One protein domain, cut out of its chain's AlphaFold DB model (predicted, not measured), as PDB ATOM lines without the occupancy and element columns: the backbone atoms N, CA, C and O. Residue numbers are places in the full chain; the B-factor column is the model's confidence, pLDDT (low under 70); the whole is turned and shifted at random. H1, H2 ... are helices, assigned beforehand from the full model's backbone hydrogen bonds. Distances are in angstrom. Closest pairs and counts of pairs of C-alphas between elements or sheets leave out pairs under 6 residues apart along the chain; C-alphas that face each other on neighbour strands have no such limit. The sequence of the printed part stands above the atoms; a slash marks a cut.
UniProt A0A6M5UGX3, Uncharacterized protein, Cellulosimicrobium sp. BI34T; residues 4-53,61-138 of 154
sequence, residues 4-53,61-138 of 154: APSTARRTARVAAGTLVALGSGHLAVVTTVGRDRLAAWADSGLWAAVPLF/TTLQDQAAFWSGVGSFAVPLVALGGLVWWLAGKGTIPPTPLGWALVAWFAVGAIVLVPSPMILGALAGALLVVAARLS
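Overview. This is residues 4 to 53 and 61 to 138 of the 154 residues of an uncharacterized protein of Cellulosimicrobium sp. BI34T (UniProt A0A6M5UGX3). One long helix, H1, makes the spine of an elongated body, with H4 and H6 packed side by side with it at two places round it, both running opposite to it; H5 folds back on H6 as the other half of a helical hairpin. At the far end of H1 the short helices H2 and H3 make a small head, and H1 with this head makes the length of the whole. The printed part has 128 residues with six named helices, H1 to H6 in order along the chain, and no named strand; the class is all helix. It is only just loose, close to compact, with a radius of gyration of the C-alphas of 16.9 A, and the C-alphas span 55 by 29 by 29 A.

Along the chain. H1, residues 4 to 33, begins with C-alpha 4 at (131.021, 90.928, 113.697), ends with C-alpha 33 at (137.140, 125.866, 138.570) and is 43.3 A long. H2 is residues 35 to 44, and H3 is residues 61 to 71. H4, residues 77 to 93, is 24.4 A long. H5, residues 99 to 115, and H6, residues 121 to 137, are each 24.7 A long; C-alpha 137 is at (135.674, 94.975, 112.228).

Arrangement. H1 and H4 touch, closest at the C-alphas of Gly 23 and Ala 77, 4.0 A apart, at a shallow tilt of 23 degrees, opposite ways. H1 and H6 touch, closest at the C-alphas of Ala 15 and Ala 127, 4.4 A apart, at a shallow tilt of 18 degrees, opposite ways. H4 and H6 are apart. H5 and H6 form a helical hairpin and touch, closest at the C-alphas of Gly 102 and Gly 128, 4.1 A apart, at a shallow tilt of 18 degrees. H5 is apart from H1. H2 and H3 touch, closest at the C-alphas of Trp 41 and Asp 65, 5.1 A apart, at a steep tilt of 56 degrees, opposite ways. H1 and H3 are close but not clearly touching, with the C-alphas of Val 30 and Ser 71 6.7 A apart. In H1 to H6 every O i to N i+4 pair is within hydrogen-bond range.

Size, cuts and confidence. The two C-alphas farthest apart are those of Ala 4 and Thr 61, 55.0 A. Residues 54 to 60 are not printed, and C-alphas 53 and 61 are 17.3 A apart across this cut, in the link from H2 to H3. Of the links that are printed whole, each is tight. The mean pLDDT of the printed part is 91.8; residues 4 and 118 are under 70.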
ATOM      1  N   ALA A   4     130.208  89.825 114.212       58.66
ATOM      2  CA  ALA A   4     131.021  90.928 113.697       58.66
ATOM      3  C   ALA A   4     130.313  92.312 113.673       58.66
ATOM      4  O   ALA A   4     130.958  93.299 114.039       58.66
ATOM      5  N   PRO A   5     129.010  92.436 113.323       71.69
ATOM      6  CA  PRO A   5     128.350  93.745 113.226       71.69
ATOM      7  C   PRO A   5     128.026  94.379 114.589       71.69
ATOM      8  O   PRO A   5     128.092  95.603 114.741       71.69
ATOM      9  N   SER A   6     127.680  93.567 115.596       84.69
ATOM     10  CA  SER A   6     127.319  94.050 116.938       84.69
ATOM     11  C   SER A   6     128.548  94.536 117.705       84.69
ATOM     12  O   SER A   6     128.506  95.597 118.336       84.69
ATOM     13  N   THR A   7     129.667  93.816 117.581       92.62
ATOM     14  CA  THR A   7     130.938  94.180 118.219       92.62
ATOM     15  C   THR A   7     131.470  95.507 117.681       92.62
ATOM     16  O   THR A   7     131.801  96.391 118.468       92.62
ATOM     17  N   ALA A   8     131.478  95.711 116.359       93.12
ATOM     18  CA  ALA A   8     131.942  96.967 115.764       93.12
ATOM     19  C   ALA A   8     131.123  98.182 116.230       93.12
ATOM     20  O   ALA A   8     131.682  99.216 116.603       93.12
ATOM     21  N   ARG A   9     129.793  98.033 116.280       94.81
ATOM     22  CA  ARG A   9     128.881  99.058 116.797       94.81
ATOM     23  C   ARG A   9     129.151  99.367 118.271       94.81
ATOM     24  O   ARG A   9     129.174 100.540 118.643       94.81
ATOM     25  N   ARG A  10     129.353  98.345 119.111       95.94
ATOM     26  CA  ARG A  10     129.686  98.532 120.534       95.94
ATOM     27  C   ARG A  10     131.001  99.293 120.687       95.94
ATOM     28  O   ARG A  10     131.037 100.273 121.424       95.94
ATOM     29  N   THR A  11     132.036  98.906 119.945       97.12
ATOM     30  CA  THR A  11     133.340  99.584 119.954       97.12
ATOM     31  C   THR A  11     133.222 101.054 119.546       97.12
ATOM     32  O   THR A  11     133.762 101.920 120.232       97.12
ATOM     33  N   ALA A  12     132.461 101.365 118.490       97.00
ATOM     34  CA  ALA A  12     132.232 102.748 118.071       97.00
ATOM     35  C   ALA A  12     131.448 103.569 119.110       97.00
ATOM     36  O   ALA A  12     131.749 104.744 119.303       97.00
ATOM     37  N   ARG A  13     130.486 102.961 119.820       97.56
ATOM     38  CA  ARG A  13     129.774 103.625 120.926       97.56
ATOM     39  C   ARG A  13     130.680 103.910 122.115       97.56
ATOM     40  O   ARG A  13     130.585 104.990 122.681       97.56
ATOM     41  N   VAL A  14     131.571 102.985 122.472       98.25
ATOM     42  CA  VAL A  14     132.569 103.234 123.525       98.25
ATOM     43  C   VAL A  14     133.471 104.398 123.121       98.25
ATOM     44  O   VAL A  14     133.618 105.335 123.897       98.25
ATOM     45  N   ALA A  15     133.989 104.400 121.888       98.00
ATOM     46  CA  ALA A  15     134.792 105.512 121.384       98.00
ATOM     47  C   ALA A  15     134.037 106.850 121.450       98.00
ATOM     48  O   ALA A  15     134.553 107.823 121.991       98.00
ATOM     49  N   ALA A  16     132.796 106.884 120.957       98.12
ATOM     50  CA  ALA A  16     131.935 108.062 121.012       98.12
ATOM     51  C   ALA A  16     131.694 108.556 122.444       98.12
ATOM     52  O   ALA A  16     131.837 109.747 122.710       98.12
ATOM     53  N   GLY A  17     131.369 107.644 123.365       98.19
ATOM     54  CA  GLY A  17     131.167 107.960 124.776       98.19
ATOM     55  C   GLY A  17     132.409 108.584 125.405       98.19
ATOM     56  O   GLY A  17     132.290 109.584 126.107       98.19
ATOM     57  N   THR A  18     133.602 108.072 125.089       98.12
ATOM     58  CA  THR A  18     134.868 108.655 125.555       98.12
ATOM     59  C   THR A  18     135.066 110.084 125.046       98.12
ATOM     60  O   THR A  18     135.444 110.951 125.828       98.12
ATOM     61  N   LEU A  19     134.778 110.363 123.768       98.19
ATOM     62  CA  LEU A  19     134.886 111.722 123.209       98.19
ATOM     63  C   LEU A  19     133.916 112.690 123.909       98.19
ATOM     64  O   LEU A  19     134.322 113.773 124.333       98.19
ATOM     65  N   VAL A  20     132.657 112.277 124.096       98.31
ATOM     66  CA  VAL A  20     131.650 113.079 124.811       98.31
ATOM     67  C   VAL A  20     132.067 113.321 126.260       98.31
ATOM     68  O   VAL A  20     131.977 114.454 126.729       98.31
ATOM     69  N   ALA A  21     132.546 112.290 126.959       97.50
ATOM     70  CA  ALA A  21     132.977 112.394 128.349       97.50
ATOM     71  C   ALA A  21     134.172 113.342 128.509       97.50
ATOM     72  O   ALA A  21     134.169 114.171 129.413       97.50
ATOM     73  N   LEU A  22     135.158 113.273 127.609       96.12
ATOM     74  CA  LEU A  22     136.309 114.176 127.621       96.12
ATOM     75  C   LEU A  22     135.902 115.630 127.394       96.12
ATOM     76  O   LEU A  22     136.299 116.501 128.166       96.12
ATOM     77  N   GLY A  23     135.100 115.897 126.361       95.62
ATOM     78  CA  GLY A  23     134.666 117.259 126.057       95.62
ATOM     79  C   GLY A  23     133.770 117.828 127.159       95.62
ATOM     80  O   GLY A  23     134.018 118.918 127.666       95.62
ATOM     81  N   SER A  24     132.783 117.055 127.614       96.69
ATOM     82  CA  SER A  24     131.871 117.490 128.682       96.69
ATOM     83  C   SER A  24     132.600 117.664 130.013       96.69
ATOM     84  O   SER A  24     132.358 118.638 130.718       96.69
ATOM     85  N   GLY A  25     133.527 116.760 130.344       95.00
ATOM     86  CA  GLY A  25     134.356 116.852 131.544       95.00
ATOM     87  C   GLY A  25     135.262 118.080 131.527       95.00
ATOM     88  O   GLY A  25     135.343 118.786 132.529       95.00
ATOM     89  N   HIS A  26     135.879 118.393 130.384       94.06
ATOM     90  CA  HIS A  26     136.671 119.614 130.224       94.06
ATOM     91  C   HIS A  26     135.827 120.872 130.448       94.06
ATOM     92  O   HIS A  26     136.200 121.719 131.256       94.06
ATOM     93  N   LEU A  27     134.657 120.958 129.803       93.75
ATOM     94  CA  LEU A  27     133.736 122.081 129.992       93.75
ATOM     95  C   LEU A  27     133.275 122.192 131.448       93.75
ATOM     96  O   LEU A  27     133.255 123.291 131.993       93.75
ATOM     97  N   ALA A  28     132.954 121.075 132.103       94.19
ATOM     98  CA  ALA A  28     132.557 121.066 133.507       94.19
ATOM     99  C   ALA A  28     133.678 121.586 134.419       94.19
ATOM    100  O   ALA A  28     133.437 122.455 135.253       94.19
ATOM    101  N   VAL A  29     134.917 121.119 134.240       92.62
ATOM    102  CA  VAL A  29     136.069 121.597 135.025       92.62
ATOM    103  C   VAL A  29     136.313 123.084 134.783       92.62
ATOM    104  O   VAL A  29     136.466 123.842 135.735       92.62
ATOM    105  N   VAL A  30     136.304 123.530 133.529       91.50
ATOM    106  CA  VAL A  30     136.581 124.931 133.196       91.50
ATOM    107  C   VAL A  30     135.482 125.859 133.714       91.50
ATOM    108  O   VAL A  30     135.783 126.900 134.288       91.50
ATOM    109  N   THR A  31     134.215 125.463 133.600       89.69
ATOM    110  CA  THR A  31     133.088 126.260 134.111       89.69
ATOM    111  C   THR A  31     132.997 126.281 135.637       89.69
ATOM    112  O   THR A  31     132.499 127.260 136.186       89.69
ATOM    113  N   THR A  32     133.474 125.244 136.332       93.31
ATOM    114  CA  THR A  32     133.423 125.173 137.805       93.31
ATOM    115  C   THR A  32     134.660 125.773 138.468       93.31
ATOM    116  O   THR A  32     134.525 126.567 139.391       93.31
ATOM    117  N   VAL A  33     135.858 125.433 137.989       92.12
ATOM    118  CA  VAL A  33     137.140 125.866 138.570       92.12
ATOM    119  C   VAL A  33     137.607 127.197 137.976       92.12
ATOM    120  O   VAL A  33     138.186 128.021 138.673       92.12
ATOM    121  N   GLY A  34     137.358 127.421 136.685       88.25
ATOM    122  CA  GLY A  34     137.764 128.625 135.952       88.25
ATOM    123  C   GLY A  34     136.697 129.718 135.893       88.25
ATOM    124  O   GLY A  34     136.839 130.648 135.099       88.25
ATOM    125  N   ARG A  35     135.631 129.613 136.698       89.75
ATOM    126  CA  ARG A  35     134.444 130.477 136.612       89.75
ATOM    127  C   ARG A  35     134.779 131.966 136.664       89.75
ATOM    128  O   ARG A  35     134.309 132.714 135.816       89.75
ATOM    129  N   ASP A  36     135.614 132.374 137.616       91.06
ATOM    130  CA  ASP A  36     135.949 133.788 137.816       91.06
ATOM    131  C   ASP A  36     136.762 134.345 136.642       91.06
ATOM    132  O   ASP A  36     136.543 135.473 136.214       91.06
ATOM    133  N   ARG A  37     137.649 133.530 136.052       87.00
ATOM    134  CA  ARG A  37     138.416 133.913 134.853       87.00
ATOM    135  C   ARG A  37     137.525 134.033 133.622       87.00
ATOM    136  O   ARG A  37     137.708 134.942 132.825       87.00
ATOM    137  N   LEU A  38     136.561 133.124 133.473       88.00
ATOM    138  CA  LEU A  38     135.567 133.190 132.402       88.00
ATOM    139  C   LEU A  38     134.671 134.423 132.528       88.00
ATOM    140  O   LEU A  38     134.387 135.056 131.516       88.00
ATOM    141  N   ALA A  39     134.236 134.755 133.746       89.56
ATOM    142  CA  ALA A  39     133.435 135.947 134.007       89.56
ATOM    143  C   ALA A  39     134.233 137.223 133.711       89.56
ATOM    144  O   ALA A  39     133.761 138.062 132.954       89.56
ATOM    145  N   ALA A  40     135.473 137.310 134.201       88.75
ATOM    146  CA  ALA A  40     136.353 138.442 133.926       88.75
ATOM    147  C   ALA A  40     136.592 138.640 132.419       88.75
ATOM    148  O   ALA A  40     136.475 139.755 131.924       88.75
ATOM    149  N   TRP A  41     136.849 137.561 131.672       90.38
ATOM    150  CA  TRP A  41     136.965 137.636 130.213       90.38
ATOM    151  C   TRP A  41     135.662 138.101 129.545       90.38
ATOM    152  O   TRP A  41     135.694 138.909 128.617       90.38
ATOM    153  N   ALA A  42     134.510 137.606 130.005       88.12
ATOM    154  CA  ALA A  42     133.217 138.030 129.477       88.12
ATOM    155  C   ALA A  42     132.975 139.532 129.707       88.12
ATOM    156  O   ALA A  42     132.483 140.205 128.799       88.12
ATOM    157  N   ASP A  43     133.388 140.057 130.864       90.06
ATOM    158  CA  ASP A  43     133.321 141.484 131.202       90.06
ATOM    159  C   ASP A  43     134.303 142.328 130.366       90.06
ATOM    160  O   ASP A  43     133.966 143.445 129.966       90.06
ATOM    161  N   SER A  44     135.480 141.786 130.020       86.25
ATOM    162  CA  SER A  44     136.431 142.393 129.068       86.25
ATOM    163  C   SER A  44     135.889 142.447 127.628       86.25
ATOM    164  O   SER A  44     136.397 143.200 126.792       86.25
ATOM    165  N   GLY A  45     134.845 141.669 127.328       85.50
ATOM    166  CA  GLY A  45     134.182 141.593 126.030       85.50
ATOM    167  C   GLY A  45     134.666 140.431 125.152       85.50
ATOM    168  O   GLY A  45     135.810 139.986 125.210       85.50
ATOM    169  N   LEU A  46     133.781 139.959 124.263       81.69
ATOM    170  CA  LEU A  46     133.969 138.733 123.468       81.69
ATOM    171  C   LEU A  46     135.279 138.700 122.655       81.69
ATOM    172  O   LEU A  46     135.856 137.636 122.443       81.69
ATOM    173  N   TRP A  47     135.755 139.866 122.214       85.44
ATOM    174  CA  TRP A  47     136.935 140.010 121.357       85.44
ATOM    175  C   TRP A  47     138.235 140.287 122.124       85.44
ATOM    176  O   TRP A  47     139.282 140.402 121.494       85.44
ATOM    177  N   ALA A  48     138.199 140.364 123.460       84.50
ATOM    178  CA  ALA A  48     139.378 140.660 124.281       84.50
ATOM    179  C   ALA A  48     140.482 139.593 124.163       84.50
ATOM    180  O   ALA A  48     141.669 139.898 124.237       84.50
ATOM    181  N   ALA A  49     140.090 138.338 123.920       84.19
ATOM    182  CA  ALA A  49     141.014 137.218 123.785       84.19
ATOM    183  C   ALA A  49     141.624 137.091 122.378       84.19
ATOM    184  O   ALA A  49     142.791 136.734 122.237       84.19
ATOM    185  N   VAL A  50     140.845 137.361 121.328       83.06
ATOM    186  CA  VAL A  50     141.273 137.201 119.928       83.06
ATOM    187  C   VAL A  50     140.900 138.471 119.158       83.06
ATOM    188  O   VAL A  50     139.837 138.523 118.533       83.06
ATOM    189  N   PRO A  51     141.735 139.524 119.235       78.56
ATOM    190  CA  PRO A  51     141.442 140.791 118.582       78.56
ATOM    191  C   PRO A  51     141.505 140.647 117.054       78.56
ATOM    192  O   PRO A  51     142.426 140.046 116.506       78.56
ATOM    193  N   LEU A  52     140.517 141.218 116.358       78.31
ATOM    194  CA  LEU A  52     140.421 141.187 114.889       78.31
ATOM    195  C   LEU A  52     141.414 142.131 114.194       78.31
ATOM    196  O   LEU A  52     141.705 141.964 113.013       78.31
ATOM    197  N   PHE A  53     141.916 143.125 114.924       80.88
ATOM    198  CA  PHE A  53     142.836 144.136 114.422       80.88
ATOM    199  C   PHE A  53     144.121 144.140 115.251       80.88
ATOM    200  O   PHE A  53     144.070 143.803 116.437       80.88
ATOM    201  N   THR A  61     146.755 141.183 131.305       85.25
ATOM    202  CA  THR A  61     145.298 141.014 131.221       85.25
ATOM    203  C   THR A  61     144.897 140.295 129.935       85.25
ATOM    204  O   THR A  61     144.183 139.299 129.985       85.25
ATOM    205  N   THR A  62     145.452 140.711 128.794       86.00
ATOM    206  CA  THR A  62     145.192 140.088 127.485       86.00
ATOM    207  C   THR A  62     145.591 138.608 127.462       86.00
ATOM    208  O   THR A  62     144.892 137.782 126.878       86.00
ATOM    209  N   LEU A  63     146.689 138.243 128.129       87.81
ATOM    210  CA  LEU A  63     147.107 136.844 128.256       87.81
ATOM    211  C   LEU A  63     146.149 136.022 129.135       87.81
ATOM    212  O   LEU A  63     145.907 134.849 128.840       87.81
ATOM    213  N   GLN A  64     145.583 136.613 130.193       89.19
ATOM    214  CA  GLN A  64     144.563 135.948 131.017       89.19
ATOM    215  C   GLN A  64     143.259 135.745 130.242       89.19
ATOM    216  O   GLN A  64     142.695 134.651 130.293       89.19
ATOM    217  N   ASP A  65     142.832 136.745 129.471       89.75
ATOM    218  CA  ASP A  65     141.658 136.662 128.599       89.75
ATOM    219  C   ASP A  65     141.830 135.564 127.538       89.75
ATOM    220  O   ASP A  65     140.940 134.735 127.337       89.75
ATOM    221  N   GLN A  66     143.011 135.481 126.915       89.56
ATOM    222  CA  GLN A  66     143.363 134.392 125.998       89.56
ATOM    223  C   GLN A  66     143.291 133.023 126.675       89.56
ATOM    224  O   GLN A  66     142.678 132.099 126.136       89.56
ATOM    225  N   ALA A  67     143.888 132.878 127.858       89.06
ATOM    226  CA  ALA A  67     143.851 131.623 128.598       89.06
ATOM    227  C   ALA A  67     142.411 131.222 128.969       89.06
ATOM    228  O   ALA A  67     142.047 130.051 128.829       89.06
ATOM    229  N   ALA A  68     141.579 132.175 129.398       90.44
ATOM    230  CA  ALA A  68     140.170 131.949 129.715       90.44
ATOM    231  C   ALA A  68     139.372 131.517 128.474       90.44
ATOM    232  O   ALA A  68     138.638 130.528 128.524       90.44
ATOM    233  N   PHE A  69     139.573 132.186 127.339       90.12
ATOM    234  CA  PHE A  69     138.918 131.835 126.082       90.12
ATOM    235  C   PHE A  69     139.322 130.444 125.578       90.12
ATOM    236  O   PHE A  69     138.449 129.615 125.317       90.12
ATOM    237  N   TRP A  70     140.626 130.161 125.468       90.56
ATOM    238  CA  TRP A  70     141.134 128.901 124.908       90.56
ATOM    239  C   TRP A  70     140.905 127.693 125.818       90.56
ATOM    240  O   TRP A  70     140.776 126.575 125.321       90.56
ATOM    241  N   SER A  71     140.819 127.900 127.135       87.94
ATOM    242  CA  SER A  71     140.352 126.856 128.057       87.94
ATOM    243  C   SER A  71     138.828 126.704 128.036       87.94
ATOM    244  O   SER A  71     138.326 125.603 128.211       87.94
ATOM    245  N   GLY A  72     138.074 127.774 127.789       85.94
ATOM    246  CA  GLY A  72     136.614 127.763 127.757       85.94
ATOM    247  C   GLY A  72     136.021 127.565 126.367       85.94
ATOM    248  O   GLY A  72     136.066 126.478 125.788       85.94
ATOM    249  N   VAL A  73     135.391 128.625 125.860       83.81
ATOM    250  CA  VAL A  73     134.566 128.612 124.638       83.81
ATOM    251  C   VAL A  73     135.385 128.296 123.383       83.81
ATOM    252  O   VAL A  73     134.894 127.600 122.498       83.81
ATOM    253  N   GLY A  74     136.632 128.764 123.319       85.50
ATOM    254  CA  GLY A  74     137.562 128.490 122.222       85.50
ATOM    255  C   GLY A  74     138.216 127.108 122.287       85.50
ATOM    256  O   GLY A  74     138.978 126.750 121.388       85.50
ATOM    257  N   SER A  75     137.949 126.323 123.335       89.12
ATOM    258  CA  SER A  75     138.530 124.990 123.488       89.12
ATOM    259  C   SER A  75     138.008 124.002 122.441       89.12
ATOM    260  O   SER A  75     136.936 124.146 121.849       89.12
ATOM    261  N   PHE A  76     138.736 122.898 122.270       90.25
ATOM    262  CA  PHE A  76     138.309 121.802 121.399       90.25
ATOM    263  C   PHE A  76     137.194 120.930 122.012       90.25
ATOM    264  O   PHE A  76     136.785 119.935 121.413       90.25
ATOM    265  N   ALA A  77     136.680 121.276 123.197       92.81
ATOM    266  CA  ALA A  77     135.723 120.448 123.919       92.81
ATOM    267  C   ALA A  77     134.338 120.402 123.260       92.81
ATOM    268  O   ALA A  77     133.770 119.318 123.128       92.81
ATOM    269  N   VAL A  78     133.812 121.539 122.790       93.31
ATOM    270  CA  VAL A  78     132.520 121.580 122.081       93.31
ATOM    271  C   VAL A  78     132.574 120.775 120.771       93.31
ATOM    272  O   VAL A  78     131.728 119.890 120.598       93.31
ATOM    273  N   PRO A  79     133.580 120.967 119.885       94.81
ATOM    274  CA  PRO A  79     133.777 120.089 118.730       94.81
ATOM    275  C   PRO A  79     133.873 118.606 119.101       94.81
ATOM    276  O   PRO A  79     133.322 117.762 118.395       94.81
ATOM    277  N   LEU A  80     134.529 118.274 120.217       95.62
ATOM    278  CA  LEU A  80     134.696 116.892 120.661       95.62
ATOM    279  C   LEU A  80     133.375 116.249 121.104       95.62
ATOM    280  O   LEU A  80     133.103 115.105 120.734       95.62
ATOM    281  N   VAL A  81     132.534 116.985 121.839       97.00
ATOM    282  CA  VAL A  81     131.182 116.536 122.211       97.00
ATOM    283  C   VAL A  81     130.331 116.327 120.963       97.00
ATOM    284  O   VAL A  81     129.704 115.276 120.821       97.00
ATOM    285  N   ALA A  82     130.346 117.285 120.031       97.62
ATOM    286  CA  ALA A  82     129.597 117.183 118.782       97.62
ATOM    287  C   ALA A  82     130.056 115.982 117.937       97.62
ATOM    288  O   ALA A  82     129.226 115.206 117.460       97.62
ATOM    289  N   LEU A  83     131.370 115.777 117.808       98.06
ATOM    290  CA  LEU A  83     131.943 114.635 117.101       98.06
ATOM    291  C   LEU A  83     131.565 113.312 117.773       98.06
ATOM    292  O   LEU A  83     131.141 112.379 117.092       98.06
ATOM    293  N   GLY A  84     131.671 113.230 119.099       98.12
ATOM    294  CA  GLY A  84     131.239 112.062 119.863       98.12
ATOM    295  C   GLY A  84     129.753 111.757 119.651       98.12
ATOM    296  O   GLY A  84     129.399 110.617 119.347       98.12
ATOM    297  N   GLY A  85     128.890 112.775 119.701       98.50
ATOM    298  CA  GLY A  85     127.460 112.652 119.409       98.50
ATOM    299  C   GLY A  85     127.178 112.180 117.979       98.50
ATOM    300  O   GLY A  85     126.377 111.265 117.777       98.50
ATOM    301  N   LEU A  86     127.887 112.729 116.988       98.31
ATOM    302  CA  LEU A  86     127.783 112.310 115.589       98.31
ATOM    303  C   LEU A  86     128.185 110.841 115.413       98.31
ATOM    304  O   LEU A  86     127.451 110.068 114.794       98.31
ATOM    305  N   VAL A  87     129.319 110.427 115.980       98.00
ATOM    306  CA  VAL A  87     129.775 109.029 115.939       98.00
ATOM    307  C   VAL A  87     128.764 108.113 116.629       98.00
ATOM    308  O   VAL A  87     128.450 107.046 116.098       98.00
ATOM    309  N   TRP A  88     128.219 108.522 117.777       98.25
ATOM    310  CA  TRP A  88     127.196 107.760 118.493       98.25
ATOM    311  C   TRP A  88     125.941 107.558 117.638       98.25
ATOM    312  O   TRP A  88     125.422 106.440 117.540       98.25
ATOM    313  N   TRP A  89     125.475 108.624 116.988       97.81
ATOM    314  CA  TRP A  89     124.322 108.601 116.093       97.81
ATOM    315  C   TRP A  89     124.560 107.710 114.868       97.81
ATOM    316  O   TRP A  89     123.723 106.856 114.562       97.81
ATOM    317  N   LEU A  90     125.723 107.830 114.217       96.19
ATOM    318  CA  LEU A  90     126.118 106.981 113.085       96.19
ATOM    319  C   LEU A  90     126.175 105.505 113.490       96.19
ATOM    320  O   LEU A  90     125.557 104.658 112.838       96.19
ATOM    321  N   ALA A  91     126.819 105.201 114.620       94.12
ATOM    322  CA  ALA A  91     126.850 103.851 115.168       94.12
ATOM    323  C   ALA A  91     125.429 103.349 115.456       94.12
ATOM    324  O   ALA A  91     125.129 102.193 115.177       94.12
ATOM    325  N   GLY A  92     124.531 104.219 115.936       93.12
ATOM    326  CA  GLY A  92     123.093 103.978 116.092       93.12
ATOM    327  C   GLY A  92     122.387 103.542 114.802       93.12
ATOM    328  O   GLY A  92     121.541 102.643 114.842       93.12
ATOM    329  N   LYS A  93     122.802 104.089 113.658       93.31
ATOM    330  CA  LYS A  93     122.304 103.740 112.318       93.31
ATOM    331  C   LYS A  93     123.036 102.571 111.654       93.31
ATOM    332  O   LYS A  93     122.643 102.136 110.581       93.31
ATOM    333  N   GLY A  94     124.064 102.017 112.300       90.50
ATOM    334  CA  GLY A  94     124.863 100.914 111.755       90.50
ATOM    335  C   GLY A  94     125.945 101.377 110.784       90.50
ATOM    336  O   GLY A  94     126.593 100.550 110.153       90.50
ATOM    337  N   THR A  95     126.166 102.687 110.689       93.50
ATOM    338  CA  THR A  95     127.239 103.284 109.904       93.50
ATOM    339  C   THR A  95     128.442 103.495 110.810       93.50
ATOM    340  O   THR A  95     128.351 104.168 111.834       93.50
ATOM    341  N   ILE A  96     129.587 102.929 110.440       94.94
ATOM    342  CA  ILE A  96     130.833 103.132 111.176       94.94
ATOM    343  C   ILE A  96     131.677 104.183 110.447       94.94
ATOM    344  O   ILE A  96     131.826 104.077 109.227       94.94
ATOM    345  N   PRO A  97     132.219 105.193 111.155       92.88
ATOM    346  CA  PRO A  97     133.059 106.209 110.535       92.88
ATOM    347  C   PRO A  97     134.287 105.620 109.820       92.88
ATOM    348  O   PRO A  97     134.783 104.551 110.198       92.88
ATOM    349  N   PRO A  98     134.820 106.315 108.802       93.56
ATOM    350  CA  PRO A  98     135.946 105.820 108.027       93.56
ATOM    351  C   PRO A  98     137.244 105.818 108.853       93.56
ATOM    352  O   PRO A  98     137.483 106.685 109.692       93.56
ATOM    353  N   THR A  99     138.128 104.853 108.576       95.44
ATOM    354  CA  THR A  99     139.398 104.654 109.302       95.44
ATOM    355  C   THR A  99     140.296 105.903 109.404       95.44
ATOM    356  O   THR A  99     140.885 106.085 110.470       95.44
ATOM    357  N   PRO A 100     140.419 106.773 108.377       97.25
ATOM    358  CA  PRO A 100     141.228 107.991 108.473       97.25
ATOM    359  C   PRO A 100     140.820 108.920 109.620       97.25
ATOM    360  O   PRO A 100     141.697 109.505 110.247       97.25
ATOM    361  N   LEU A 101     139.527 109.001 109.958       96.12
ATOM    362  CA  LEU A 101     139.059 109.811 111.088       96.12
ATOM    363  C   LEU A 101     139.645 109.311 112.414       96.12
ATOM    364  O   LEU A 101     140.119 110.103 113.223       96.12
ATOM    365  N   GLY A 102     139.651 107.991 112.627       97.31
ATOM    366  CA  GLY A 102     140.233 107.397 113.829       97.31
ATOM    367  C   GLY A 102     141.734 107.675 113.943       97.31
ATOM    368  O   GLY A 102     142.200 108.047 115.015       97.31
ATOM    369  N   TRP A 103     142.482 107.583 112.838       98.25
ATOM    370  CA  TRP A 103     143.911 107.920 112.826       98.25
ATOM    371  C   TRP A 103     144.187 109.407 113.045       98.25
ATOM    372  O   TRP A 103     145.126 109.733 113.766       98.25
ATOM    373  N   ALA A 104     143.370 110.298 112.475       97.62
ATOM    374  CA  ALA A 104     143.481 111.733 112.721       97.62
ATOM    375  C   ALA A 104     143.316 112.051 114.216       97.62
ATOM    376  O   ALA A 104     144.113 112.798 114.778       97.62
ATOM    377  N   LEU A 105     142.343 111.413 114.879       97.56
ATOM    378  CA  LEU A 105     142.153 111.539 116.326       97.56
ATOM    379  C   LEU A 105     143.341 110.968 117.108       97.56
ATOM    380  O   LEU A 105     143.831 111.637 118.011       97.56
ATOM    381  N   VAL A 106     143.844 109.779 116.752       98.00
ATOM    382  CA  VAL A 106     145.047 109.208 117.391       98.00
ATOM    383  C   VAL A 106     146.214 110.185 117.306       98.00
ATOM    384  O   VAL A 106     146.817 110.479 118.332       98.00
ATOM    385  N   ALA A 107     146.514 110.700 116.113       97.44
ATOM    386  CA  ALA A 107     147.633 111.609 115.903       97.44
ATOM    387  C   ALA A 107     147.471 112.897 116.722       97.44
ATOM    388  O   ALA A 107     148.368 113.255 117.483       97.44
ATOM    389  N   TRP A 108     146.307 113.548 116.627       96.06
ATOM    390  CA  TRP A 108     146.026 114.793 117.339       96.06
ATOM    391  C   TRP A 108     146.150 114.639 118.858       96.06
ATOM    392  O   TRP A 108     146.871 115.386 119.519       96.06
ATOM    393  N   PHE A 109     145.488 113.625 119.414       95.44
ATOM    394  CA  PHE A 109     145.477 113.398 120.853       95.44
ATOM    395  C   PHE A 109     146.803 112.853 121.386       95.44
ATOM    396  O   PHE A 109     147.168 113.176 122.513       95.44
ATOM    397  N   ALA A 110     147.549 112.072 120.603       95.12
ATOM    398  CA  ALA A 110     148.883 111.625 120.996       95.12
ATOM    399  C   ALA A 110     149.860 112.804 121.087       95.12
ATOM    400  O   ALA A 110     150.563 112.928 122.087       95.12
ATOM    401  N   VAL A 111     149.855 113.705 120.095       94.75
ATOM    402  CA  VAL A 111     150.660 114.937 120.140       94.75
ATOM    403  C   VAL A 111     150.275 115.774 121.359       94.75
ATOM    404  O   VAL A 111     151.145 116.156 122.139       94.75
ATOM    405  N   GLY A 112     148.975 115.985 121.586       91.50
ATOM    406  CA  GLY A 112     148.490 116.709 122.761       91.50
ATOM    407  C   GLY A 112     148.903 116.067 124.090       91.50
ATOM    408  O   GLY A 112     149.304 116.773 125.012       91.50
ATOM    409  N   ALA A 113     148.854 114.737 124.195       90.94
ATOM    410  CA  ALA A 113     149.256 114.010 125.401       90.94
ATOM    411  C   ALA A 113     150.757 114.140 125.705       90.94
ATOM    412  O   ALA A 113     151.128 114.203 126.875       90.94
ATOM    413  N   ILE A 114     151.600 114.205 124.670       92.00
ATOM    414  CA  ILE A 114     153.049 114.403 124.808       92.00
ATOM    415  C   ILE A 114     153.361 115.841 125.236       92.00
ATOM    416  O   ILE A 114     154.202 116.050 126.105       92.00
ATOM    417  N   VAL A 115     152.688 116.828 124.643       91.94
ATOM    418  CA  VAL A 115     152.971 118.251 124.896       91.94
ATOM    419  C   VAL A 115     152.435 118.719 126.257       91.94
ATOM    420  O   VAL A 115     153.041 119.584 126.880       91.94
ATOM    421  N   LEU A 116     151.325 118.153 126.748       82.12
ATOM    422  CA  LEU A 116     150.587 118.653 127.923       82.12
ATOM    423  C   LEU A 116     150.702 117.750 129.174       82.12
ATOM    424  O   LEU A 116     149.735 117.611 129.918       82.12
ATOM    425  N   VAL A 117     151.841 117.083 129.383       71.69
ATOM    426  CA  VAL A 117     152.086 116.070 130.442       71.69
ATOM    427  C   VAL A 117     151.518 116.455 131.833       71.69
ATOM    428  O   VAL A 117     151.809 117.557 132.293       71.69
ATOM    429  N   PRO A 118     150.837 115.556 132.587       67.75
ATOM    430  CA  PRO A 118     150.010 114.417 132.182       67.75
ATOM    431  C   PRO A 118     148.567 114.871 131.893       67.75
ATOM    432  O   PRO A 118     147.877 115.408 132.758       67.75
ATOM    433  N   SER A 119     148.088 114.614 130.673       77.06
ATOM    434  CA  SER A 119     146.792 115.109 130.200       77.06
ATOM    435  C   SER A 119     145.790 113.980 129.912       77.06
ATOM    436  O   SER A 119     146.176 112.948 129.349       77.06
ATOM    437  N   PRO A 120     144.480 114.188 130.174       87.81
ATOM    438  CA  PRO A 120     143.400 113.300 129.725       87.81
ATOM    439  C   PRO A 120     143.378 113.030 128.210       87.81
ATOM    440  O   PRO A 120     142.673 112.127 127.761       87.81
ATOM    441  N   MET A 121     144.164 113.770 127.418       91.19
ATOM    442  CA  MET A 121     144.358 113.574 125.976       91.19
ATOM    443  C   MET A 121     144.653 112.115 125.587       91.19
ATOM    444  O   MET A 121     144.196 111.674 124.533       91.19
ATOM    445  N   ILE A 122     145.321 111.321 126.436       93.62
ATOM    446  CA  ILE A 122     145.576 109.896 126.150       93.62
ATOM    447  C   ILE A 122     144.280 109.105 125.895       93.62
ATOM    448  O   ILE A 122     144.236 108.237 125.022       93.62
ATOM    449  N   LEU A 123     143.188 109.449 126.584       95.75
ATOM    450  CA  LEU A 123     141.881 108.819 126.389       95.75
ATOM    451  C   LEU A 123     141.296 109.151 125.009       95.75
ATOM    452  O   LEU A 123     140.626 108.311 124.407       95.75
ATOM    453  N   GLY A 124     141.580 110.341 124.476       95.75
ATOM    454  CA  GLY A 124     141.190 110.726 123.121       95.75
ATOM    455  C   GLY A 124     141.942 109.920 122.060       95.75
ATOM    456  O   GLY A 124     141.340 109.475 121.080       95.75
ATOM    457  N   ALA A 125     143.226 109.627 122.297       96.56
ATOM    458  CA  ALA A 125     144.004 108.751 121.423       96.56
ATOM    459  C   ALA A 125     143.449 107.317 121.441       96.56
ATOM    460  O   ALA A 125     143.264 106.707 120.385       96.56
ATOM    461  N   LEU A 126     143.086 106.803 122.623       97.44
ATOM    462  CA  LEU A 126     142.412 105.507 122.753       97.44
ATOM    463  C   LEU A 126     141.058 105.490 122.028       97.44
ATOM    464  O   LEU A 126     140.758 104.526 121.324       97.44
ATOM    465  N   ALA A 127     140.260 106.557 122.125       97.62
ATOM    466  CA  ALA A 127     139.004 106.675 121.384       97.62
ATOM    467  C   ALA A 127     139.227 106.630 119.860       97.62
ATOM    468  O   ALA A 127     138.518 105.908 119.152       97.62
ATOM    469  N   GLY A 128     140.250 107.324 119.353       97.62
ATOM    470  CA  GLY A 128     140.656 107.242 117.947       97.62
ATOM    471  C   GLY A 128     141.052 105.820 117.527       97.62
ATOM    472  O   GLY A 128     140.591 105.322 116.496       97.62
ATOM    473  N   ALA A 129     141.832 105.120 118.355       98.25
ATOM    474  CA  ALA A 129     142.228 103.734 118.103       98.25
ATOM    475  C   ALA A 129     141.016 102.787 118.075       98.25
ATOM    476  O   ALA A 129     140.909 101.937 117.186       98.25
ATOM    477  N   LEU A 130     140.057 102.968 118.984       98.12
ATOM    478  CA  LEU A 130     138.804 102.211 118.985       98.12
ATOM    479  C   LEU A 130     137.990 102.447 117.704       98.12
ATOM    480  O   LEU A 130     137.429 101.494 117.165       98.12
ATOM    481  N   LEU A 131     137.966 103.668 117.158       97.75
ATOM    482  CA  LEU A 131     137.327 103.933 115.862       97.75
ATOM    483  C   LEU A 131     138.026 103.218 114.705       97.75
ATOM    484  O   LEU A 131     137.355 102.650 113.839       97.75
ATOM    485  N   VAL A 132     139.361 103.180 114.709       97.81
ATOM    486  CA  VAL A 132     140.130 102.386 113.738       97.81
ATOM    487  C   VAL A 132     139.745 100.908 113.833       97.81
ATOM    488  O   VAL A 132     139.500 100.271 112.803       97.81
ATOM    489  N   VAL A 133     139.647 100.364 115.048       97.06
ATOM    490  CA  VAL A 133     139.240  98.972 115.286       97.06
ATOM    491  C   VAL A 133     137.808  98.726 114.808       97.06
ATOM    492  O   VAL A 133     137.582  97.792 114.039       97.06
ATOM    493  N   ALA A 134     136.851  99.580 115.177       95.44
ATOM    494  CA  ALA A 134     135.456  99.462 114.752       95.44
ATOM    495  C   ALA A 134     135.324  99.452 113.219       95.44
ATOM    496  O   ALA A 134     134.614  98.613 112.656       95.44
ATOM    497  N   ALA A 135     136.053 100.334 112.529       94.44
ATOM    498  CA  ALA A 135     136.053 100.395 111.071       94.44
ATOM    499  C   ALA A 135     136.618  99.112 110.440       94.44
ATOM    500  O   ALA A 135     136.077  98.623 109.450       94.44
ATOM    501  N   ARG A 136     137.680  98.530 111.016       92.62
ATOM    502  CA  ARG A 136     138.267  97.265 110.538       92.62
ATOM    503  C   ARG A 136     137.338  96.073 110.762       92.62
ATOM    504  O   ARG A 136     137.221  95.241 109.868       92.62
ATOM    505  N   LEU A 137     136.655  96.020 111.907       91.75
ATOM    506  CA  LEU A 137     135.674  94.975 112.228       91.75
ATOM    507  C   LEU A 137     134.440  95.011 111.312       91.75
ATOM    508  O   LEU A 137     133.795  93.987 111.118       91.75
ATOM    509  N   SER A 138     134.132  96.176 110.736       88.94
ATOM    510  CA  SER A 138     132.964  96.380 109.865       88.94
ATOM    511  C   SER A 138     133.228  96.095 108.390       88.94
ATOM    512  O   SER A 138     132.290  96.087 107.594       88.94
TER     513      SER A 138